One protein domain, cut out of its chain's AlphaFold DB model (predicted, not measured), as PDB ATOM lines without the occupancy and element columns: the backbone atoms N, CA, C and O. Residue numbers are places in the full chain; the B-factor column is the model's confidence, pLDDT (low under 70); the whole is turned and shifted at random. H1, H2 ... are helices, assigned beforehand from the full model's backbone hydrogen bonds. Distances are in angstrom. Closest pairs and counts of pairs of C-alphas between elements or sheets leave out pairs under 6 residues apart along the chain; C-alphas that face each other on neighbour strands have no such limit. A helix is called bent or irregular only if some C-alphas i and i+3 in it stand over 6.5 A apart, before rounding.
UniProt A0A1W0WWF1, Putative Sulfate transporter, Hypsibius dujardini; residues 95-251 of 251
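This is residues 95 to 251 of the 251 residues of the protein "Putative Sulfate transporter" of Hypsibius dujardini (UniProt A0A1W0WWF1). The model is a loose, elongated set of crossed helices: the long helix H6 runs along the length, the hairpin of H2 and H3 stands beside it without contact, and the shorter H4 bridges the two, touching H2 near its end and crossing H6. Beyond this, H5 and the turns around it stick out at one end of the length with residues 185 to 194 and 196 to 202, residues 99 to 118, of which 104 to 118 belong to H2, stand free toward the other end, and H7 makes a corner with the last part of H6 and sticks out to one side with residues 242 to 251. The printed part has 157 residues with seven named helices, H1 to H7 in order, and no named strand; the class is all helix. It is loose, with a radius of gyration of the C-alphas of 21.1 A and spans of 66 by 42 by 28 A.

Start with H6, residues 203 to 234, the longest helix. With residues 214 to 221 alone it touches H4, residues 166 to 179; their closest C-alphas, Val 176 and Arg 214, are 6.1 A apart, at a steep tilt of 63 degrees, opposite ways. From H4 look to H2, residues 104 to 132, which touches it with residues 129 to 132 alone; the closest C-alphas, Leu 132 and Ile 170, are 5.9 A apart, at a tilt of 38 degrees, only just steep, the same way. H2 and H3, residues 137 to 154, form a helical hairpin; they touch closest at the C-alphas of Met 127 and Ala 137, 4.6 A apart, at 37 degrees, only just steep, opposite ways. H2 and H3 are each apart from H6. H7, residues 237 to 249, is close to H6 but not clearly touching, with the C-alphas of Met 232 and Gly 238 6.3 A apart, and about perpendicular at 80 degrees. H1, residues 95 to 98, is close to H3 but not clearly touching, with the C-alphas of Ile 95 and Ile 153 7.0 A apart; H5, residues 185 to 192, touches no helix. Every O i to N i+4 pair is within hydrogen-bond range in H4 and H5, against 20 of 25 in H2, 11 of 14 in H3, 27 of 28 in H6 and 8 of 9 in H7; H1 is too short for such a pair.

Find C-alpha 203 at (49.218, 73.651, 114.157); from there H6 runs 46.8 A to C-alpha 234 at (34.674, 31.968, 98.584). H2 runs 39.4 A from C-alpha 104 at (54.750, 23.463, 127.495), with a kink of 28 degrees near residue 124; it is only just irregular, C-alphas 106 and 109 being 6.9 A apart. H3 is 27.0 A long, H4 20.2 A and H7 17.8 A, while H1 and H5 are short.

The C-alphas farthest apart, those of Glu 101 and Ala 197, are 66.9 A apart. The printed part has no cut and ends at Gly 251, the chain's last residue. The link from H3 to H4, 11 residues, is long. Mean pLDDT of the printed part is 75.8; 54 residues are under 70, among them residues 181 to 210.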
ATOM      1  N   ILE A  95      44.511  24.976 115.863       61.72
ATOM      2  CA  ILE A  95      45.280  25.456 117.007       61.72
ATOM      3  C   ILE A  95      45.001  24.640 118.276       61.72
ATOM      4  O   ILE A  95      45.936  24.263 118.974       61.72
ATOM      5  N   LEU A  96      43.743  24.247 118.519       59.12
ATOM      6  CA  LEU A  96      43.373  23.418 119.670       59.12
ATOM      7  C   LEU A  96      43.758  21.940 119.506       59.12
ATOM      8  O   LEU A  96      43.738  21.225 120.502       59.12
ATOM      9  N   SER A  97      44.100  21.461 118.302       61.47
ATOM     10  CA  SER A  97      44.527  20.067 118.119       61.47
ATOM     11  C   SER A  97      46.015  19.866 118.394       61.47
ATOM     12  O   SER A  97      46.385  18.813 118.896       61.47
ATOM     13  N   TRP A  98      46.870  20.857 118.112       65.12
ATOM     14  CA  TRP A  98      48.313  20.753 118.382       65.12
ATOM     15  C   TRP A  98      48.738  21.341 119.732       65.12
ATOM     16  O   TRP A  98      49.751  20.916 120.285       65.12
ATOM     17  N   LEU A  99      47.977  22.290 120.290       66.94
ATOM     18  CA  LEU A  99      48.234  22.864 121.614       66.94
ATOM     19  C   LEU A  99      48.265  21.828 122.764       66.94
ATOM     20  O   LEU A  99      49.137  21.958 123.621       66.94
ATOM     21  N   PRO A 100      47.398  20.793 122.818       63.44
ATOM     22  CA  PRO A 100      47.472  19.771 123.867       63.44
ATOM     23  C   PRO A 100      48.647  18.794 123.700       63.44
ATOM     24  O   PRO A 100      49.071  18.195 124.683       63.44
ATOM     25  N   GLU A 101      49.203  18.649 122.494       67.12
ATOM     26  CA  GLU A 101      50.389  17.816 122.229       67.12
ATOM     27  C   GLU A 101      51.708  18.597 122.409       67.12
ATOM     28  O   GLU A 101      52.810  18.053 122.322       67.12
ATOM     29  N   TYR A 102      51.605  19.894 122.703       67.56
ATOM     30  CA  TYR A 102      52.737  20.785 122.884       67.56
ATOM     31  C   TYR A 102      53.342  20.631 124.290       67.56
ATOM     32  O   TYR A 102      52.682  20.825 125.314       67.56
ATOM     33  N   GLN A 103      54.637  20.301 124.356       72.62
ATOM     34  CA  GLN A 103      55.374  20.142 125.612       72.62
ATOM     35  C   GLN A 103      55.714  21.507 126.234       72.62
ATOM     36  O   GLN A 103      56.865  21.951 126.237       72.62
ATOM     37  N   ILE A 104      54.702  22.142 126.836       74.88
ATOM     38  CA  ILE A 104      54.750  23.463 127.495       74.88
ATOM     39  C   ILE A 104      56.000  23.661 128.363       74.88
ATOM     40  O   ILE A 104      56.589  24.732 128.372       74.88
ATOM     41  N   ARG A 105      56.459  22.632 129.080       72.50
ATOM     42  CA  ARG A 105      57.603  22.763 129.997       72.50
ATOM     43  C   ARG A 105      58.960  22.936 129.302       72.50
ATOM     44  O   ARG A 105      59.867  23.484 129.920       72.50
ATOM     45  N   ARG A 106      59.127  22.457 128.064       79.94
ATOM     46  CA  ARG A 106      60.409  22.493 127.331       79.94
ATOM     47  C   ARG A 106      60.481  23.613 126.301       79.94
ATOM     48  O   ARG A 106      61.554  24.187 126.122       79.94
ATOM     49  N   ASP A 107      59.361  23.911 125.656       80.62
ATOM     50  CA  ASP A 107      59.344  24.778 124.476       80.62
ATOM     51  C   ASP A 107      58.841  26.199 124.789       80.62
ATOM     52  O   ASP A 107      59.326  27.156 124.194       80.62
ATOM     53  N   LEU A 108      58.011  26.379 125.828       83.88
ATOM     54  CA  LEU A 108      57.532  27.699 126.263       83.88
ATOM     55  C   LEU A 108      58.649  28.716 126.564       83.88
ATOM     56  O   LEU A 108      58.508  29.853 126.121       83.88
ATOM     57  N   PRO A 109      59.770  28.385 127.244       87.12
ATOM     58  CA  PRO A 109      60.830  29.375 127.455       87.12
ATOM     59  C   PRO A 109      61.529  29.792 126.150       87.12
ATOM     60  O   PRO A 109      61.945  30.944 126.022       87.12
ATOM     61  N   LYS A 110      61.640  28.888 125.168       86.12
ATOM     62  CA  LYS A 110      62.251  29.182 123.860       86.12
ATOM     63  C   LYS A 110      61.314  30.008 122.980       86.12
ATOM     64  O   LYS A 110      61.757  30.954 122.327       86.12
ATOM     65  N   ASP A 111      60.023  29.700 123.017       88.00
ATOM     66  CA  ASP A 111      58.993  30.421 122.270       88.00
ATOM     67  C   ASP A 111      58.724  31.806 122.880       88.00
ATOM     68  O   ASP A 111      58.523  32.773 122.150       88.00
ATOM     69  N   LEU A 112      58.828  31.954 124.205       89.62
ATOM     70  CA  LEU A 112      58.724  33.253 124.876       89.62
ATOM     71  C   LEU A 112      59.921  34.159 124.554       89.62
ATOM     72  O   LEU A 112      59.747  35.346 124.271       89.62
ATOM     73  N   LEU A 113      61.139  33.607 124.558       93.25
ATOM     74  CA  LEU A 113      62.334  34.376 124.219       93.25
ATOM     75  C   LEU A 113      62.325  34.786 122.743       93.25
ATOM     76  O   LEU A 113      62.517  35.957 122.433       93.25
ATOM     77  N   SER A 114      62.034  33.857 121.831       90.62
ATOM     78  CA  SER A 114      61.938  34.179 120.401       90.62
ATOM     79  C   SER A 114      60.784  35.144 120.104       90.62
ATOM     80  O   SER A 114      60.987  36.126 119.394       90.62
ATOM     81  N   GLY A 115      59.611  34.947 120.710       87.31
ATOM     82  CA  GLY A 115      58.456  35.834 120.566       87.31
ATOM     83  C   GLY A 115      58.710  37.249 121.086       87.31
ATOM     84  O   GLY A 115      58.336  38.211 120.421       87.31
ATOM     85  N   SER A 116      59.401  37.401 122.220       91.00
ATOM     86  CA  SER A 116      59.747  38.729 122.753       91.00
ATOM     87  C   SER A 116      60.717  39.492 121.844       91.00
ATOM     88  O   SER A 116      60.543  40.693 121.640       91.00
ATOM     89  N   ILE A 117      61.672  38.795 121.216       92.81
ATOM     90  CA  ILE A 117      62.579  39.374 120.213       92.81
ATOM     91  C   ILE A 117      61.801  39.804 118.960       92.81
ATOM     92  O   ILE A 117      61.999  40.910 118.461       92.81
ATOM     93  N   VAL A 118      60.888  38.972 118.451       88.38
ATOM     94  CA  VAL A 118      60.054  39.356 117.298       88.38
ATOM     95  C   VAL A 118      59.175  40.560 117.641       88.38
ATOM     96  O   VAL A 118      59.065  41.491 116.843       88.38
ATOM     97  N   TRP A 119      58.598  40.587 118.842       87.94
ATOM     98  CA  TRP A 119      57.746  41.681 119.293       87.94
ATOM     99  C   TRP A 119      58.508  43.006 119.393       87.94
ATOM    100  O   TRP A 119      58.049  44.011 118.849       87.94
ATOM    101  N   ILE A 120      59.702  43.012 119.998       91.25
ATOM    102  CA  ILE A 120      60.489  44.244 120.131       91.25
ATOM    103  C   ILE A 120      60.966  44.775 118.774       91.25
ATOM    104  O   ILE A 120      61.004  45.986 118.577       91.25
ATOM    105  N   MET A 121      61.246  43.893 117.806       91.00
ATOM    106  CA  MET A 121      61.590  44.276 116.427       91.00
ATOM    107  C   MET A 121      60.381  44.776 115.625       91.00
ATOM    108  O   MET A 121      60.531  45.560 114.682       91.00
ATOM    109  N   SER A 122      59.168  44.369 116.006       88.25
ATOM    110  CA  SER A 122      57.934  44.797 115.344       88.25
ATOM    111  C   SER A 122      57.576  46.261 115.633       88.25
ATOM    112  O   SER A 122      56.891  46.887 114.826       88.25
ATOM    113  N   ILE A 123      58.051  46.822 116.751       90.56
ATOM    114  CA  ILE A 123      57.811  48.220 117.140       90.56
ATOM    115  C   ILE A 123      58.458  49.204 116.142       90.56
ATOM    116  O   ILE A 123      57.723  49.971 115.514       90.56
ATOM    117  N   PRO A 124      59.792  49.202 115.922       91.06
ATOM    118  CA  PRO A 124      60.430  50.138 114.996       91.06
ATOM    119  C   PRO A 124      60.021  49.903 113.537       91.06
ATOM    120  O   PRO A 124      59.817  50.867 112.800       91.06
ATOM    121  N   SER A 125      59.850  48.644 113.120       89.44
ATOM    122  CA  SER A 125      59.417  48.317 111.755       89.44
ATOM    123  C   SER A 125      57.986  48.789 111.476       89.44
ATOM    124  O   SER A 125      57.745  49.431 110.454       89.44
ATOM    125  N   GLY A 126      57.049  48.577 112.406       88.62
ATOM    126  CA  GLY A 126      55.673  49.069 112.296       88.62
ATOM    127  C   GLY A 126      55.585  50.596 112.223       88.62
ATOM    128  O   GLY A 126      54.834  51.122 111.401       88.62
ATOM    129  N   MET A 127      56.390  51.311 113.020       89.44
ATOM    130  CA  MET A 127      56.460  52.779 112.979       89.44
ATOM    131  C   MET A 127      57.008  53.296 111.643       89.44
ATOM    132  O   MET A 127      56.457  54.236 111.075       89.44
ATOM    133  N   ALA A 128      58.061  52.671 111.108       89.94
ATOM    134  CA  ALA A 128      58.622  53.051 109.812       89.94
ATOM    135  C   ALA A 128      57.599  52.883 108.672       89.94
ATOM    136  O   ALA A 128      57.497  53.735 107.788       89.94
ATOM    137  N   TYR A 129      56.801  51.814 108.700       88.69
ATOM    138  CA  TYR A 129      55.819  51.530 107.653       88.69
ATOM    139  C   TYR A 129      54.569  52.417 107.694       88.69
ATOM    140  O   TYR A 129      54.005  52.692 106.635       88.69
ATOM    141  N   SER A 130      54.131  52.896 108.860       86.31
ATOM    142  CA  SER A 130      53.042  53.884 108.943       86.31
ATOM    143  C   SER A 130      53.483  55.265 108.464       86.31
ATOM    144  O   SER A 130      52.732  55.914 107.733       86.31
ATOM    145  N   LEU A 131      54.725  55.661 108.762       86.38
ATOM    146  CA  LEU A 131      55.337  56.881 108.227       86.38
ATOM    147  C   LEU A 131      55.371  56.862 106.689       86.38
ATOM    148  O   LEU A 131      54.996  57.849 106.055       86.38
ATOM    149  N   LEU A 132      55.719  55.723 106.076       86.62
ATOM    150  CA  LEU A 132      55.662  55.554 104.614       86.62
ATOM    151  C   LEU A 132      54.238  55.645 104.048       86.62
ATOM    152  O   LEU A 132      54.049  56.125 102.932       86.62
ATOM    153  N   ALA A 133      53.232  55.229 104.817       82.50
ATOM    154  CA  ALA A 133      51.824  55.361 104.448       82.50
ATOM    155  C   ALA A 133      51.257  56.775 104.702       82.50
ATOM    156  O   ALA A 133      50.057  56.982 104.543       82.50
ATOM    157  N   SER A 134      52.093  57.757 105.077       83.25
ATOM    158  CA  SER A 134      51.679  59.118 105.464       83.25
ATOM    159  C   SER A 134      50.736  59.165 106.679       83.25
ATOM    160  O   SER A 134      49.959  60.118 106.817       83.25
ATOM    161  N   MET A 135      50.782  58.142 107.543       82.88
ATOM    162  CA  MET A 135      49.980  58.021 108.765       82.88
ATOM    163  C   MET A 135      50.837  58.231 110.022       82.88
ATOM    164  O   MET A 135      52.042  57.967 109.999       82.88
ATOM    165  N   PRO A 136      50.236  58.642 111.154       84.38
ATOM    166  CA  PRO A 136      50.941  58.696 112.429       84.38
ATOM    167  C   PRO A 136      51.497  57.329 112.835       84.38
ATOM    168  O   PRO A 136      50.847  56.295 112.649       84.38
ATOM    169  N   ALA A 137      52.683  57.338 113.449       86.62
ATOM    170  CA  ALA A 137      53.449  56.136 113.777       86.62
ATOM    171  C   ALA A 137      52.636  55.091 114.570       86.62
ATOM    172  O   ALA A 137      52.727  53.891 114.299       86.62
ATOM    173  N   ILE A 138      51.783  55.564 115.486       87.19
ATOM    174  CA  ILE A 138      50.956  54.748 116.384       87.19
ATOM    175  C   ILE A 138      50.003  53.796 115.645       87.19
ATOM    176  O   ILE A 138      49.807  52.662 116.080       87.19
ATOM    177  N   TYR A 139      49.485  54.196 114.479       85.94
ATOM    178  CA  TYR A 139      48.564  53.362 113.704       85.94
ATOM    179  C   TYR A 139      49.260  52.146 113.090       85.94
ATOM    180  O   TYR A 139      48.656  51.081 112.999       85.94
ATOM    181  N   GLY A 140      50.549  52.261 112.752       86.56
ATOM    182  CA  GLY A 140      51.345  51.134 112.251       86.56
ATOM    183  C   GLY A 140      51.538  50.031 113.292       86.56
ATOM    184  O   GLY A 140      51.610  48.848 112.947       86.56
ATOM    185  N   LEU A 141      51.563  50.402 114.575       87.75
ATOM    186  CA  LEU A 141      51.638  49.443 115.673       87.75
ATOM    187  C   LEU A 141      50.316  48.678 115.826       87.75
ATOM    188  O   LEU A 141      50.332  47.452 115.944       87.75
ATOM    189  N   TYR A 142      49.174  49.369 115.733       89.06
ATOM    190  CA  TYR A 142      47.855  48.729 115.778       89.06
ATOM    191  C   TYR A 142      47.661  47.744 114.625       89.06
ATOM    192  O   TYR A 142      47.273  46.596 114.847       89.06
ATOM    193  N   THR A 143      48.007  48.139 113.400       84.94
ATOM    194  CA  THR A 143      47.849  47.279 112.218       84.94
ATOM    195  C   THR A 143      48.824  46.106 112.174       84.94
ATOM    196  O   THR A 143      48.599  45.176 111.413       84.94
ATOM    197  N   SER A 144      49.905  46.121 112.955       85.31
ATOM    198  CA  SER A 144      50.847  44.992 113.026       85.31
ATOM    199  C   SER A 144      50.478  44.014 114.140       85.31
ATOM    200  O   SER A 144      50.581  42.801 113.970       85.31
ATOM    201  N   PHE A 145      50.009  44.533 115.276       86.12
ATOM    202  CA  PHE A 145      49.691  43.731 116.453       86.12
ATOM    203  C   PHE A 145      48.366  42.974 116.314       86.12
ATOM    204  O   PHE A 145      48.325  41.760 116.515       86.12
ATOM    205  N   PHE A 146      47.285  43.670 115.941       88.56
ATOM    206  CA  PHE A 146      45.953  43.064 115.897       88.56
ATOM    207  C   PHE A 146      45.852  41.925 114.870       88.56
ATOM    208  O   PHE A 146      45.427  40.838 115.261       88.56
ATOM    209  N   PRO A 147      46.287  42.084 113.603       85.12
ATOM    210  CA  PRO A 147      46.217  40.999 112.627       85.12
ATOM    211  C   PRO A 147      47.089  39.801 112.990       85.12
ATOM    212  O   PRO A 147      46.677  38.674 112.746       85.12
ATOM    213  N   SER A 148      48.255  40.017 113.609       83.38
ATOM    214  CA  SER A 148      49.124  38.930 114.078       83.38
ATOM    215  C   SER A 148      48.457  38.124 115.201       83.38
ATOM    216  O   SER A 148      48.440  36.892 115.163       83.38
ATOM    217  N   LEU A 149      47.801  38.806 116.148       84.31
ATOM    218  CA  LEU A 149      47.035  38.164 117.218       84.31
ATOM    219  C   LEU A 149      45.816  37.402 116.675       84.31
ATOM    220  O   LEU A 149      45.608  36.239 117.019       84.31
ATOM    221  N   THR A 150      45.026  38.027 115.797       84.50
ATOM    222  CA  THR A 150      43.859  37.391 115.170       84.50
ATOM    223  C   THR A 150      44.268  36.207 114.294       84.50
ATOM    224  O   THR A 150      43.625  35.159 114.347       84.50
ATOM    225  N   TYR A 151      45.363  36.332 113.536       82.19
ATOM    226  CA  TYR A 151      45.908  35.239 112.736       82.19
ATOM    227  C   TYR A 151      46.376  34.089 113.623       82.19
ATOM    228  O   TYR A 151      46.036  32.956 113.324       82.19
ATOM    229  N   SER A 152      47.054  34.349 114.745       76.25
ATOM    230  CA  SER A 152      47.479  33.307 115.695       76.25
ATOM    231  C   SER A 152      46.307  32.461 116.212       76.25
ATOM    232  O   SER A 152      46.430  31.248 116.348       76.25
ATOM    233  N   ILE A 153      45.134  33.066 116.420       75.69
ATOM    234  CA  ILE A 153      43.923  32.357 116.862       75.69
ATOM    235  C   ILE A 153      43.301  31.514 115.727       75.69
ATOM    236  O   ILE A 153      42.771  30.433 115.987       75.69
ATOM    237  N   MET A 154      43.381  31.981 114.475       71.69
ATOM    238  CA  MET A 154      42.828  31.325 113.272       71.69
ATOM    239  C   MET A 154      43.861  30.515 112.458       71.69
ATOM    240  O   MET A 154      43.548  30.021 111.371       71.69
ATOM    241  N   ALA A 155      45.109  30.407 112.923       65.00
ATOM    242  CA  ALA A 155      46.218  29.918 112.114       65.00
ATOM    243  C   ALA A 155      46.119  28.408 111.867       65.00
ATOM    244  O   ALA A 155      46.272  27.588 112.773       65.00
ATOM    245  N   SER A 156      45.968  28.037 110.593       60.47
ATOM    246  CA  SER A 156      46.123  26.655 110.123       60.47
ATOM    247  C   SER A 156      47.586  26.265 109.854       60.47
ATOM    248  O   SER A 156      47.857  25.086 109.636       60.47
ATOM    249  N   SER A 157      48.531  27.220 109.857       61.03
ATOM    250  CA  SER A 157      49.962  26.986 109.606       61.03
ATOM    251  C   SER A 157      50.834  27.665 110.663       61.03
ATOM    252  O   SER A 157      50.757  28.876 110.856       61.03
ATOM    253  N   LYS A 158      51.687  26.869 111.322       58.09
ATOM    254  CA  LYS A 158      52.525  27.261 112.473       58.09
ATOM    255  C   LYS A 158      53.727  28.149 112.106       58.09
ATOM    256  O   LYS A 158      54.336  28.738 112.989       58.09
ATOM    257  N   HIS A 159      54.080  28.242 110.822       64.88
ATOM    258  CA  HIS A 159      55.339  28.860 110.373       64.88
ATOM    259  C   HIS A 159      55.176  30.181 109.614       64.88
ATOM    260  O   HIS A 159      56.174  30.805 109.263       64.88
ATOM    261  N   VAL A 160      53.944  30.618 109.344       66.44
ATOM    262  CA  VAL A 160      53.692  31.843 108.576       66.44
ATOM    263  C   VAL A 160      53.307  32.955 109.538       66.44
ATOM    264  O   VAL A 160      52.294  32.848 110.217       66.44
ATOM    265  N   SER A 161      54.107  34.018 109.592       64.69
ATOM    266  CA  SER A 161      53.765  35.243 110.315       64.69
ATOM    267  C   SER A 161      53.254  36.277 109.320       64.69
ATOM    268  O   SER A 161      53.956  36.629 108.371       64.69
ATOM    269  N   ILE A 162      52.020  36.739 109.517       74.12
ATOM    270  CA  ILE A 162      51.466  37.877 108.785       74.12
ATOM    271  C   ILE A 162      51.895  39.158 109.494       74.12
ATOM    272  O   ILE A 162      51.675  39.328 110.693       74.12
ATOM    273  N   GLY A 163      52.521  40.050 108.732       73.94
ATOM    274  CA  GLY A 163      52.991  41.346 109.194       73.94
ATOM    275  C   GLY A 163      52.733  42.437 108.162       73.94
ATOM    276  O   GLY A 163      52.163  42.206 107.096       73.94
ATOM    277  N   VAL A 164      53.160  43.646 108.501       80.12
ATOM    278  CA  VAL A 164      53.120  44.812 107.617       80.12
ATOM    279  C   VAL A 164      54.201  44.713 106.537       80.12
ATOM    280  O   VAL A 164      55.350  44.377 106.820       80.12
ATOM    281  N   PHE A 165      53.833  45.015 105.289       87.44
ATOM    282  CA  PHE A 165      54.732  44.949 104.133       87.44
ATOM    283  C   PHE A 165      54.979  46.342 103.551       87.44
ATOM    284  O   PHE A 165      54.033  47.084 103.285       87.44
ATOM    285  N   ALA A 166      56.244  46.653 103.250       89.88
ATOM    286  CA  ALA A 166      56.661  47.950 102.707       89.88
ATOM    287  C   ALA A 166      55.876  48.369 101.450       89.88
ATOM    288  O   ALA A 166      55.453  49.516 101.320       89.88
ATOM    289  N   ILE A 167      55.655  47.422 100.532       90.88
ATOM    290  CA  ILE A 167      54.962  47.662  99.258       90.88
ATOM    291  C   ILE A 167      53.510  48.084  99.505       90.88
ATOM    292  O   ILE A 167      53.034  49.041  98.894       90.88
ATOM    293  N   VAL A 168      52.825  47.401 100.427       90.00
ATOM    294  CA  VAL A 168      51.433  47.702 100.781       90.00
ATOM    295  C   VAL A 168      51.343  49.095 101.403       90.00
ATOM    296  O   VAL A 168      50.499  49.880 100.990       90.00
ATOM    297  N   SER A 169      52.259  49.456 102.307       88.81
ATOM    298  CA  SER A 169      52.298  50.796 102.909       88.81
ATOM    299  C   SER A 169      52.469  51.916 101.884       88.81
ATOM    300  O   SER A 169      51.770  52.923 101.960       88.81
ATOM    301  N   ILE A 170      53.355  51.741 100.900       90.62
ATOM    302  CA  ILE A 170      53.579  52.745  99.848       90.62
ATOM    303  C   ILE A 170      52.345  52.877  98.947       90.62
ATOM    304  O   ILE A 170      51.933  53.992  98.627       90.62
ATOM    305  N   MET A 171      51.743  51.759  98.533       91.00
ATOM    306  CA  MET A 171      50.543  51.776  97.686       91.00
ATOM    307  C   MET A 171      49.375  52.447  98.397       91.00
ATOM    308  O   MET A 171      48.724  53.325  97.838       91.00
ATOM    309  N   THR A 172      49.162  52.089  99.656       87.94
ATOM    310  CA  THR A 172      48.117  52.682 100.475       87.94
ATOM    311  C   THR A 172      48.378  54.170 100.729       87.94
ATOM    312  O   THR A 172      47.459  54.971 100.593       87.94
ATOM    313  N   GLY A 173      49.627  54.578 100.985       88.12
ATOM    314  CA  GLY A 173      49.997  55.992 101.110       88.12
ATOM    315  C   GLY A 173      49.664  56.815  99.861       88.12
ATOM    316  O   GLY A 173      49.144  57.922  99.978       88.12
ATOM    317  N   LYS A 174      49.876  56.256  98.658       87.19
ATOM    318  CA  LYS A 174      49.469  56.895  97.393       87.19
ATOM    319  C   LYS A 174      47.957  57.072  97.292       87.19
ATOM    320  O   LYS A 174      47.503  58.139  96.895       87.19
ATOM    321  N   VAL A 175      47.187  56.047  97.655       87.69
ATOM    322  CA  VAL A 175      45.717  56.112  97.655       87.69
ATOM    323  C   VAL A 175      45.251  57.185  98.637       87.69
ATOM    324  O   VAL A 175      44.485  58.067  98.266       87.69
ATOM    325  N   VAL A 176      45.777  57.205  99.860       85.69
ATOM    326  CA  VAL A 176      45.383  58.229 100.834       85.69
ATOM    327  C   VAL A 176      45.746  59.633 100.367       85.69
ATOM    328  O   VAL A 176      44.926  60.532 100.495       85.69
ATOM    329  N   GLN A 177      46.920  59.842  99.769       83.31
ATOM    330  CA  GLN A 177      47.274  61.152  99.212       83.31
ATOM    331  C   GLN A 177      46.337  61.593  98.079       83.31
ATOM    332  O   GLN A 177      46.054  62.783  97.973       83.31
ATOM    333  N   GLN A 178      45.837  60.662  97.261       83.44
ATOM    334  CA  GLN A 178      44.894  60.974  96.183       83.44
ATOM    335  C   GLN A 178      43.479  61.287  96.687       83.44
ATOM    336  O   GLN A 178      42.830  62.173  96.142       83.44
ATOM    337  N   TYR A 179      42.995  60.576  97.710       80.38
ATOM    338  CA  TYR A 179      41.591  60.659  98.139       80.38
ATOM    339  C   TYR A 179      41.361  61.501  99.402       80.38
ATOM    340  O   TYR A 179      40.270  62.032  99.574       80.38
ATOM    341  N   ALA A 180      42.368  61.693 100.261       72.62
ATOM    342  CA  ALA A 180      42.247  62.542 101.452       72.62
ATOM    343  C   ALA A 180      42.391  64.048 101.148       72.62
ATOM    344  O   ALA A 180      42.327  64.864 102.065       72.62
ATOM    345  N   LEU A 181      42.607  64.432  99.881       64.31
ATOM    346  CA  LEU A 181      42.790  65.824  99.461       64.31
ATOM    347  C   LEU A 181      42.020  66.165  98.172       64.31
ATOM    348  O   LEU A 181      42.633  66.251  97.111       64.31
ATOM    349  N   PRO A 182      40.710  66.468  98.235       55.75
ATOM    350  CA  PRO A 182      40.061  67.154  97.121       55.75
ATOM    351  C   PRO A 182      40.291  68.678  97.143       55.75
ATOM    352  O   PRO A 182      40.451  69.261  96.080       55.75
ATOM    353  N   ASN A 183      40.360  69.338  98.315       52.69
ATOM    354  CA  ASN A 183      40.194  70.809  98.386       52.69
ATOM    355  C   ASN A 183      41.202  71.616  99.242       52.69
ATOM    356  O   ASN A 183      41.147  72.841  99.208       52.69
ATOM    357  N   HIS A 184      42.140  71.000  99.977       52.00
ATOM    358  CA  HIS A 184      43.028  71.729 100.918       52.00
ATOM    359  C   HIS A 184      44.527  71.728 100.559       52.00
ATOM    360  O   HIS A 184      45.326  72.392 101.208       52.00
ATOM    361  N   ALA A 185      44.961  71.050  99.491       52.94
ATOM    362  CA  ALA A 185      46.372  71.116  99.076       52.94
ATOM    363  C   ALA A 185      46.793  72.539  98.633       52.94
ATOM    364  O   ALA A 185      47.942  72.941  98.821       52.94
ATOM    365  N   VAL A 186      45.844  73.332  98.117       51.03
ATOM    366  CA  VAL A 186      46.053  74.745  97.755       51.03
ATOM    367  C   VAL A 186      46.290  75.615  98.998       51.03
ATOM    368  O   VAL A 186      47.090  76.551  98.951       51.03
ATOM    369  N   SER A 187      45.675  75.284 100.141       51.47
ATOM    370  CA  SER A 187      45.896  76.029 101.384       51.47
ATOM    371  C   SER A 187      47.242  75.703 102.022       51.47
ATOM    372  O   SER A 187      47.827  76.589 102.624       51.47
ATOM    373  N   VAL A 188      47.784  74.491 101.846       54.94
ATOM    374  CA  VAL A 188      49.084  74.097 102.427       54.94
ATOM    375  C   VAL A 188      50.266  74.708 101.673       54.94
ATOM    376  O   VAL A 188      51.201  75.173 102.315       54.94
ATOM    377  N   LEU A 189      50.226  74.800 100.335       55.44
ATOM    378  CA  LEU A 189      51.246  75.564  99.589       55.44
ATOM    379  C   LEU A 189      51.226  77.055  99.968       55.44
ATOM    380  O   LEU A 189      52.277  77.687 100.045       55.44
ATOM    381  N   THR A 190      50.039  77.603 100.244       50.94
ATOM    382  CA  THR A 190      49.865  79.003 100.666       50.94
ATOM    383  C   THR A 190      50.284  79.213 102.128       50.94
ATOM    384  O   THR A 190      50.943  80.199 102.448       50.94
ATOM    385  N   ALA A 191      49.981  78.259 103.013       52.16
ATOM    386  CA  ALA A 191      50.339  78.287 104.428       52.16
ATOM    387  C   ALA A 191      51.827  77.999 104.665       52.16
ATOM    388  O   ALA A 191      52.401  78.584 105.573       52.16
ATOM    389  N   ALA A 192      52.486  77.189 103.831       54.94
ATOM    390  CA  ALA A 192      53.927  76.930 103.920       54.94
ATOM    391  C   ALA A 192      54.777  78.188 103.660       54.94
ATOM    392  O   ALA A 192      55.871  78.325 104.204       54.94
ATOM    393  N   ASN A 193      54.257  79.140 102.877       54.38
ATOM    394  CA  ASN A 193      54.889  80.448 102.692       54.38
ATOM    395  C   ASN A 193      54.625  81.412 103.875       54.38
ATOM    396  O   ASN A 193      55.303  82.426 104.004       54.38
ATOM    397  N   ILE A 194      53.662  81.093 104.751       51.91
ATOM    398  CA  ILE A 194      53.279  81.873 105.946       51.91
ATOM    399  C   ILE A 194      53.865  81.247 107.232       51.91
ATOM    400  O   ILE A 194      54.168  81.952 108.194       51.91
ATOM    401  N   SER A 195      54.121  79.936 107.246       53.75
ATOM    402  CA  SER A 195      54.548  79.159 108.420       53.75
ATOM    403  C   SER A 195      55.997  79.384 108.851       53.75
ATOM    404  O   SER A 195      56.389  78.925 109.920       53.75
ATOM    405  N   ILE A 196      56.803  80.095 108.060       55.66
ATOM    406  CA  ILE A 196      58.140  80.528 108.495       55.66
ATOM    407  C   ILE A 196      58.027  81.635 109.575       55.66
ATOM    408  O   ILE A 196      59.002  81.913 110.265       55.66
ATOM    409  N   ALA A 197      56.838  82.225 109.788       54.25
ATOM    410  CA  ALA A 197      56.659  83.400 110.646       54.25
ATOM    411  C   ALA A 197      55.847  83.207 111.950       54.25
ATOM    412  O   ALA A 197      55.778  84.158 112.726       54.25
ATOM    413  N   SER A 198      55.246  82.046 112.255       46.56
ATOM    414  CA  SER A 198      54.367  81.938 113.442       46.56
ATOM    415  C   SER A 198      54.418  80.593 114.171       46.56
ATOM    416  O   SER A 198      54.123  79.536 113.618       46.56
ATOM    417  N   SER A 199      54.769  80.669 115.453       50.66
ATOM    418  CA  SER A 199      55.001  79.571 116.392       50.66
ATOM    419  C   SER A 199      53.753  78.755 116.790       50.66
ATOM    420  O   SER A 199      52.791  79.271 117.349       50.66
ATOM    421  N   THR A 200      53.855  77.441 116.579       53.12
ATOM    422  CA  THR A 200      53.620  76.312 117.516       53.12
ATOM    423  C   THR A 200      52.295  76.072 118.260       53.12
ATOM    424  O   THR A 200      52.220  75.025 118.896       53.12
ATOM    425  N   LYS A 201      51.239  76.897 118.197       47.59
ATOM    426  CA  LYS A 201      49.964  76.558 118.895       47.59
ATOM    427  C   LYS A 201      48.736  76.337 118.010       47.59
ATOM    428  O   LYS A 201      47.883  75.543 118.387       47.59
ATOM    429  N   ASP A 202      48.700  76.900 116.806       48.09
ATOM    430  CA  ASP A 202      47.569  76.706 115.881       48.09
ATOM    431  C   ASP A 202      47.725  75.469 114.970       48.09
ATOM    432  O   ASP A 202      46.794  75.065 114.280       48.09
ATOM    433  N   VAL A 203      48.894  74.818 115.002       54.34
ATOM    434  CA  VAL A 203      49.218  73.651 114.157       54.34
ATOM    435  C   VAL A 203      48.562  72.356 114.667       54.34
ATOM    436  O   VAL A 203      48.302  71.448 113.885       54.34
ATOM    437  N   GLU A 204      48.244  72.246 115.959       52.25
ATOM    438  CA  GLU A 204      47.741  70.987 116.542       52.25
ATOM    439  C   GLU A 204      46.267  70.691 116.187       52.25
ATOM    440  O   GLU A 204      45.896  69.531 115.983       52.25
ATOM    441  N   SER A 205      45.437  71.732 116.020       52.81
ATOM    442  CA  SER A 205      44.047  71.586 115.542       52.81
ATOM    443  C   SER A 205      43.949  71.329 114.034       52.81
ATOM    444  O   SER A 205      43.070  70.591 113.592       52.81
ATOM    445  N   ASP A 206      44.865  71.873 113.229       55.69
ATOM    446  CA  ASP A 206      44.880  71.622 111.780       55.69
ATOM    447  C   ASP A 206      45.350  70.188 111.471       55.69
ATOM    448  O   ASP A 206      44.740  69.465 110.679       55.69
ATOM    449  N   VAL A 207      46.369  69.709 112.198       63.16
ATOM    450  CA  VAL A 207      46.886  68.339 112.061       63.16
ATOM    451  C   VAL A 207      45.820  67.296 112.402       63.16
ATOM    452  O   VAL A 207      45.683  66.320 111.672       63.16
ATOM    453  N   THR A 208      45.028  67.488 113.458       67.00
ATOM    454  CA  THR A 208      43.986  66.520 113.849       67.00
ATOM    455  C   THR A 208      42.891  66.368 112.786       67.00
ATOM    456  O   THR A 208      42.518  65.238 112.476       67.00
ATOM    457  N   SER A 209      42.475  67.454 112.127       66.56
ATOM    458  CA  SER A 209      41.483  67.408 111.036       66.56
ATOM    459  C   SER A 209      41.969  66.630 109.801       66.56
ATOM    460  O   SER A 209      41.252  65.802 109.228       66.56
ATOM    461  N   HIS A 210      43.238  66.824 109.430       69.38
ATOM    462  CA  HIS A 210      43.874  66.104 108.333       69.38
ATOM    463  C   HIS A 210      44.071  64.618 108.642       69.38
ATOM    464  O   HIS A 210      44.045  63.793 107.727       69.38
ATOM    465  N   LEU A 211      44.275  64.265 109.911       75.19
ATOM    466  CA  LEU A 211      44.396  62.876 110.337       75.19
ATOM    467  C   LEU A 211      43.056  62.142 110.273       75.19
ATOM    468  O   LEU A 211      43.040  61.004 109.812       75.19
ATOM    469  N   GLU A 212      41.942  62.783 110.631       79.25
ATOM    470  CA  GLU A 212      40.616  62.154 110.551       79.25
ATOM    471  C   GLU A 212      40.246  61.768 109.112       79.25
ATOM    472  O   GLU A 212      39.925  60.607 108.848       79.25
ATOM    473  N   SER A 213      40.417  62.689 108.156       81.38
ATOM    474  CA  SER A 213      40.132  62.424 106.732       81.38
ATOM    475  C   SER A 213      41.000  61.292 106.164       81.38
ATOM    476  O   SER A 213      40.565  60.483 105.346       81.38
ATOM    477  N   ARG A 214      42.260  61.213 106.603       82.50
ATOM    478  CA  ARG A 214      43.201  60.168 106.179       82.50
ATOM    479  C   ARG A 214      42.816  58.794 106.720       82.50
ATOM    480  O   ARG A 214      42.885  57.811 105.982       82.50
ATOM    481  N   ILE A 215      42.424  58.721 107.990       85.94
ATOM    482  CA  ILE A 215      42.032  57.472 108.652       85.94
ATOM    483  C   ILE A 215      40.731  56.932 108.051       85.94
ATOM    484  O   ILE A 215      40.620  55.724 107.843       85.94
ATOM    485  N   GLU A 216      39.786  57.800 107.693       85.88
ATOM    486  CA  GLU A 216      38.546  57.400 107.025       85.88
ATOM    487  C   GLU A 216      38.824  56.674 105.699       85.88
ATOM    488  O   GLU A 216      38.404  55.528 105.510       85.88
ATOM    489  N   VAL A 217      39.634  57.279 104.821       87.94
ATOM    490  CA  VAL A 217      40.031  56.665 103.542       87.94
ATOM    491  C   VAL A 217      40.741  55.325 103.769       87.94
ATOM    492  O   VAL A 217      40.453  54.344 103.080       87.94
ATOM    493  N   MET A 218      41.634  55.245 104.761       86.81
ATOM    494  CA  MET A 218      42.341  54.008 105.118       86.81
ATOM    495  C   MET A 218      41.392  52.875 105.509       86.81
ATOM    496  O   MET A 218      41.589  51.726 105.098       86.81
ATOM    497  N   ILE A 219      40.362  53.181 106.298       89.94
ATOM    498  CA  ILE A 219      39.368  52.201 106.739       89.94
ATOM    499  C   ILE A 219      38.563  51.709 105.538       89.94
ATOM    500  O   ILE A 219      38.418  50.498 105.372       89.94
ATOM    501  N   CYS A 220      38.116  52.604 104.652       91.31
ATOM    502  CA  CYS A 220      37.399  52.230 103.432       91.31
ATOM    503  C   CYS A 220      38.230  51.302 102.533       91.31
ATOM    504  O   CYS A 220      37.723  50.280 102.067       91.31
ATOM    505  N   VAL A 221      39.514  51.613 102.332       91.38
ATOM    506  CA  VAL A 221      40.434  50.781 101.537       91.38
ATOM    507  C   VAL A 221      40.637  49.415 102.191       91.38
ATOM    508  O   VAL A 221      40.547  48.389 101.519       91.38
ATOM    509  N   THR A 222      40.856  49.379 103.506       90.44
ATOM    510  CA  THR A 222      41.055  48.128 104.257       90.44
ATOM    511  C   THR A 222      39.812  47.240 104.202       90.44
ATOM    512  O   THR A 222      39.915  46.032 103.983       90.44
ATOM    513  N   LEU A 223      38.627  47.837 104.331       93.00
ATOM    514  CA  LEU A 223      37.344  47.147 104.239       93.00
ATOM    515  C   LEU A 223      37.129  46.588 102.824       93.00
ATOM    516  O   LEU A 223      36.796  45.414 102.667       93.00
ATOM    517  N   ALA A 224      37.389  47.389 101.787       93.31
ATOM    518  CA  ALA A 224      37.276  46.956 100.398       93.31
ATOM    519  C   ALA A 224      38.208  45.772 100.087       93.31
ATOM    520  O   ALA A 224      37.769  44.784  99.497       93.31
ATOM    521  N   VAL A 225      39.467  45.830 100.543       91.50
ATOM    522  CA  VAL A 225      40.425  44.719 100.421       91.50
ATOM    523  C   VAL A 225      39.928  43.483 101.171       91.50
ATOM    524  O   VAL A 225      40.002  42.384 100.629       91.50
ATOM    525  N   GLY A 226      39.370  43.643 102.374       91.06
ATOM    526  CA  GLY A 226      38.805  42.541 103.155       91.06
ATOM    527  C   GLY A 226      37.621  41.859 102.464       91.06
ATOM    528  O   GLY A 226      37.609  40.635 102.329       91.06
ATOM    529  N   ILE A 227      36.652  42.629 101.952       91.75
ATOM    530  CA  ILE A 227      35.526  42.086 101.170       91.75
ATOM    531  C   ILE A 227      36.048  41.364  99.931       91.75
ATOM    532  O   ILE A 227      35.607  40.252  99.638       91.75
ATOM    533  N   TRP A 228      37.008  41.963  99.223       90.19
ATOM    534  CA  TRP A 228      37.612  41.360  98.040       90.19
ATOM    535  C   TRP A 228      38.343  40.051  98.363       90.19
ATOM    536  O   TRP A 228      38.205  39.075  97.629       90.19
ATOM    537  N   GLN A 229      39.069  39.982  99.481       87.62
ATOM    538  CA  GLN A 229      39.731  38.763  99.954       87.62
ATOM    539  C   GLN A 229      38.724  37.665 100.317       87.62
ATOM    540  O   GLN A 229      38.922  36.509  99.942       87.62
ATOM    541  N   VAL A 230      37.619  38.010 100.986       86.81
ATOM    542  CA  VAL A 230      36.537  37.062 101.306       86.81
ATOM    543  C   VAL A 230      35.850  36.571 100.031       86.81
ATOM    544  O   VAL A 230      35.602  35.373  99.880       86.81
ATOM    545  N   LEU A 231      35.590  37.462  99.072       87.19
ATOM    546  CA  LEU A 231      35.032  37.105  97.770       87.19
ATOM    547  C   LEU A 231      35.979  36.156  97.018       87.19
ATOM    548  O   LEU A 231      35.586  35.067  96.616       87.19
ATOM    549  N   MET A 232      37.262  36.491  96.912       82.94
ATOM    550  CA  MET A 232      38.255  35.630  96.259       82.94
ATOM    551  C   MET A 232      38.416  34.272  96.957       82.94
ATOM    552  O   MET A 232      38.565  33.246  96.286       82.94
ATOM    553  N   GLY A 233      38.335  34.244  98.290       81.25
ATOM    554  CA  GLY A 233      38.358  33.020  99.087       81.25
ATOM    555  C   GLY A 233      37.134  32.131  98.851       81.25
ATOM    556  O   GLY A 233      37.282  30.926  98.655       81.25
ATOM    557  N   THR A 234      35.931  32.713  98.802       80.50
ATOM    558  CA  THR A 234      34.674  31.968  98.584       80.50
ATOM    559  C   THR A 234      34.543  31.412  97.168       80.50
ATOM    560  O   THR A 234      34.039  30.305  96.991       80.50
ATOM    561  N   PHE A 235      35.053  32.123  96.163       81.88
ATOM    562  CA  PHE A 235      35.057  31.657  94.774       81.88
ATOM    563  C   PHE A 235      36.189  30.658  94.469       81.88
ATOM    564  O   PHE A 235      36.261  30.134  93.359       81.88
ATOM    565  N   GLY A 236      37.075  30.367  95.434       72.25
ATOM    566  CA  GLY A 236      38.182  29.417  95.260       72.25
ATOM    567  C   GLY A 236      39.232  29.864  94.235       72.25
ATOM    568  O   GLY A 236      40.070  29.064  93.815       72.25
ATOM    569  N   LEU A 237      39.208  31.141  93.836       66.06
ATOM    570  CA  LEU A 237      40.098  31.719  92.825       66.06
ATOM    571  C   LEU A 237      41.546  31.839  93.313       66.06
ATOM    572  O   LEU A 237      42.453  31.926  92.491       66.06
ATOM    573  N   GLY A 238      41.782  31.760  94.627       67.69
ATOM    574  CA  GLY A 238      43.132  31.721  95.195       67.69
ATOM    575  C   GLY A 238      43.977  30.561  94.659       67.69
ATOM    576  O   GLY A 238      45.150  30.753  94.363       67.69
ATOM    577  N   TYR A 239      43.380  29.385  94.430       65.31
ATOM    578  CA  TYR A 239      44.085  28.248  93.825       65.31
ATOM    579  C   TYR A 239      44.429  28.528  92.355       65.31
ATOM    580  O   TYR A 239      45.554  28.298  91.934       65.31
ATOM    581  N   MET A 240      43.499  29.109  91.590       67.25
ATOM    582  CA  MET A 240      43.709  29.438  90.170       67.25
ATOM    583  C   MET A 240      44.735  30.558  89.956       67.25
ATOM    584  O   MET A 240      45.519  30.495  89.011       67.25
ATOM    585  N   SER A 241      44.774  31.553  90.845       70.12
ATOM    586  CA  SER A 241      45.771  32.628  90.797       70.12
ATOM    587  C   SER A 241      47.189  32.108  91.024       70.12
ATOM    588  O   SER A 241      48.116  32.608  90.395       70.12
ATOM    589  N   VAL A 242      47.366  31.100  91.885       70.31
ATOM    590  CA  VAL A 242      48.671  30.454  92.098       70.31
ATOM    591  C   VAL A 242      49.131  29.733  90.824       70.31
ATOM    592  O   VAL A 242      50.285  29.881  90.441       70.31
ATOM    593  N   TYR A 243      48.227  29.069  90.088       73.25
ATOM    594  CA  TYR A 243      48.577  28.427  88.807       73.25
ATOM    595  C   TYR A 243      48.960  29.407  87.696       73.25
ATOM    596  O   TYR A 243      49.792  29.076  86.852       73.25
ATOM    597  N   LEU A 244      48.352  30.592  87.666       71.88
ATOM    598  CA  LEU A 244      48.703  31.630  86.694       71.88
ATOM    599  C   LEU A 244      49.998  32.355  87.076       71.88
ATOM    600  O   LEU A 244      50.758  32.741  86.189       71.88
ATOM    601  N   SER A 245      50.275  32.511  88.374       71.56
ATOM    602  CA  SER A 245      51.478  33.194  88.853       71.56
ATOM    603  C   SER A 245      52.754  32.463  88.455       71.56
ATOM    604  O   SER A 245      53.705  33.127  88.067       71.56
ATOM    605  N   ASP A 246      52.781  31.128  88.475       73.12
ATOM    606  CA  ASP A 246      53.970  30.379  88.042       73.12
ATOM    607  C   ASP A 246      54.317  30.659  86.571       73.12
ATOM    608  O   ASP A 246      55.488  30.750  86.210       73.12
ATOM    609  N   GLN A 247      53.316  30.872  85.711       67.06
ATOM    610  CA  GLN A 247      53.548  31.208  84.301       67.06
ATOM    611  C   GLN A 247      53.975  32.664  84.098       67.06
ATOM    612  O   GLN A 247      54.685  32.962  83.143       67.06
ATOM    613  N   LEU A 248      53.555  33.561  84.990       66.25
ATOM    614  CA  LEU A 248      53.793  34.999  84.876       66.25
ATOM    615  C   LEU A 248      55.069  35.452  85.603       66.25
ATOM    616  O   LEU A 248      55.648  36.460  85.228       66.25
ATOM    617  N   VAL A 249      55.522  34.705  86.615       60.25
ATOM    618  CA  VAL A 249      56.769  34.973  87.354       60.25
ATOM    619  C   VAL A 249      58.000  34.358  86.676       60.25
ATOM    620  O   VAL A 249      59.122  34.751  86.978       60.25
ATOM    621  N   THR A 250      57.792  33.392  85.773       62.53
ATOM    622  CA  THR A 250      58.865  32.739  84.999       62.53
ATOM    623  C   THR A 250      59.117  33.430  83.646       62.53
ATOM    624  O   THR A 250      60.072  33.076  82.957       62.53
ATOM    625  N   GLY A 251      58.258  34.383  83.257       53.53
ATOM    626  CA  GLY A 251      58.339  35.153  82.008       53.53
ATOM    627  C   GLY A 251      59.004  36.512  82.164       53.53
ATOM    628  O   GLY A 251      58.915  37.095  83.266       53.53
TER     629      GLY A 251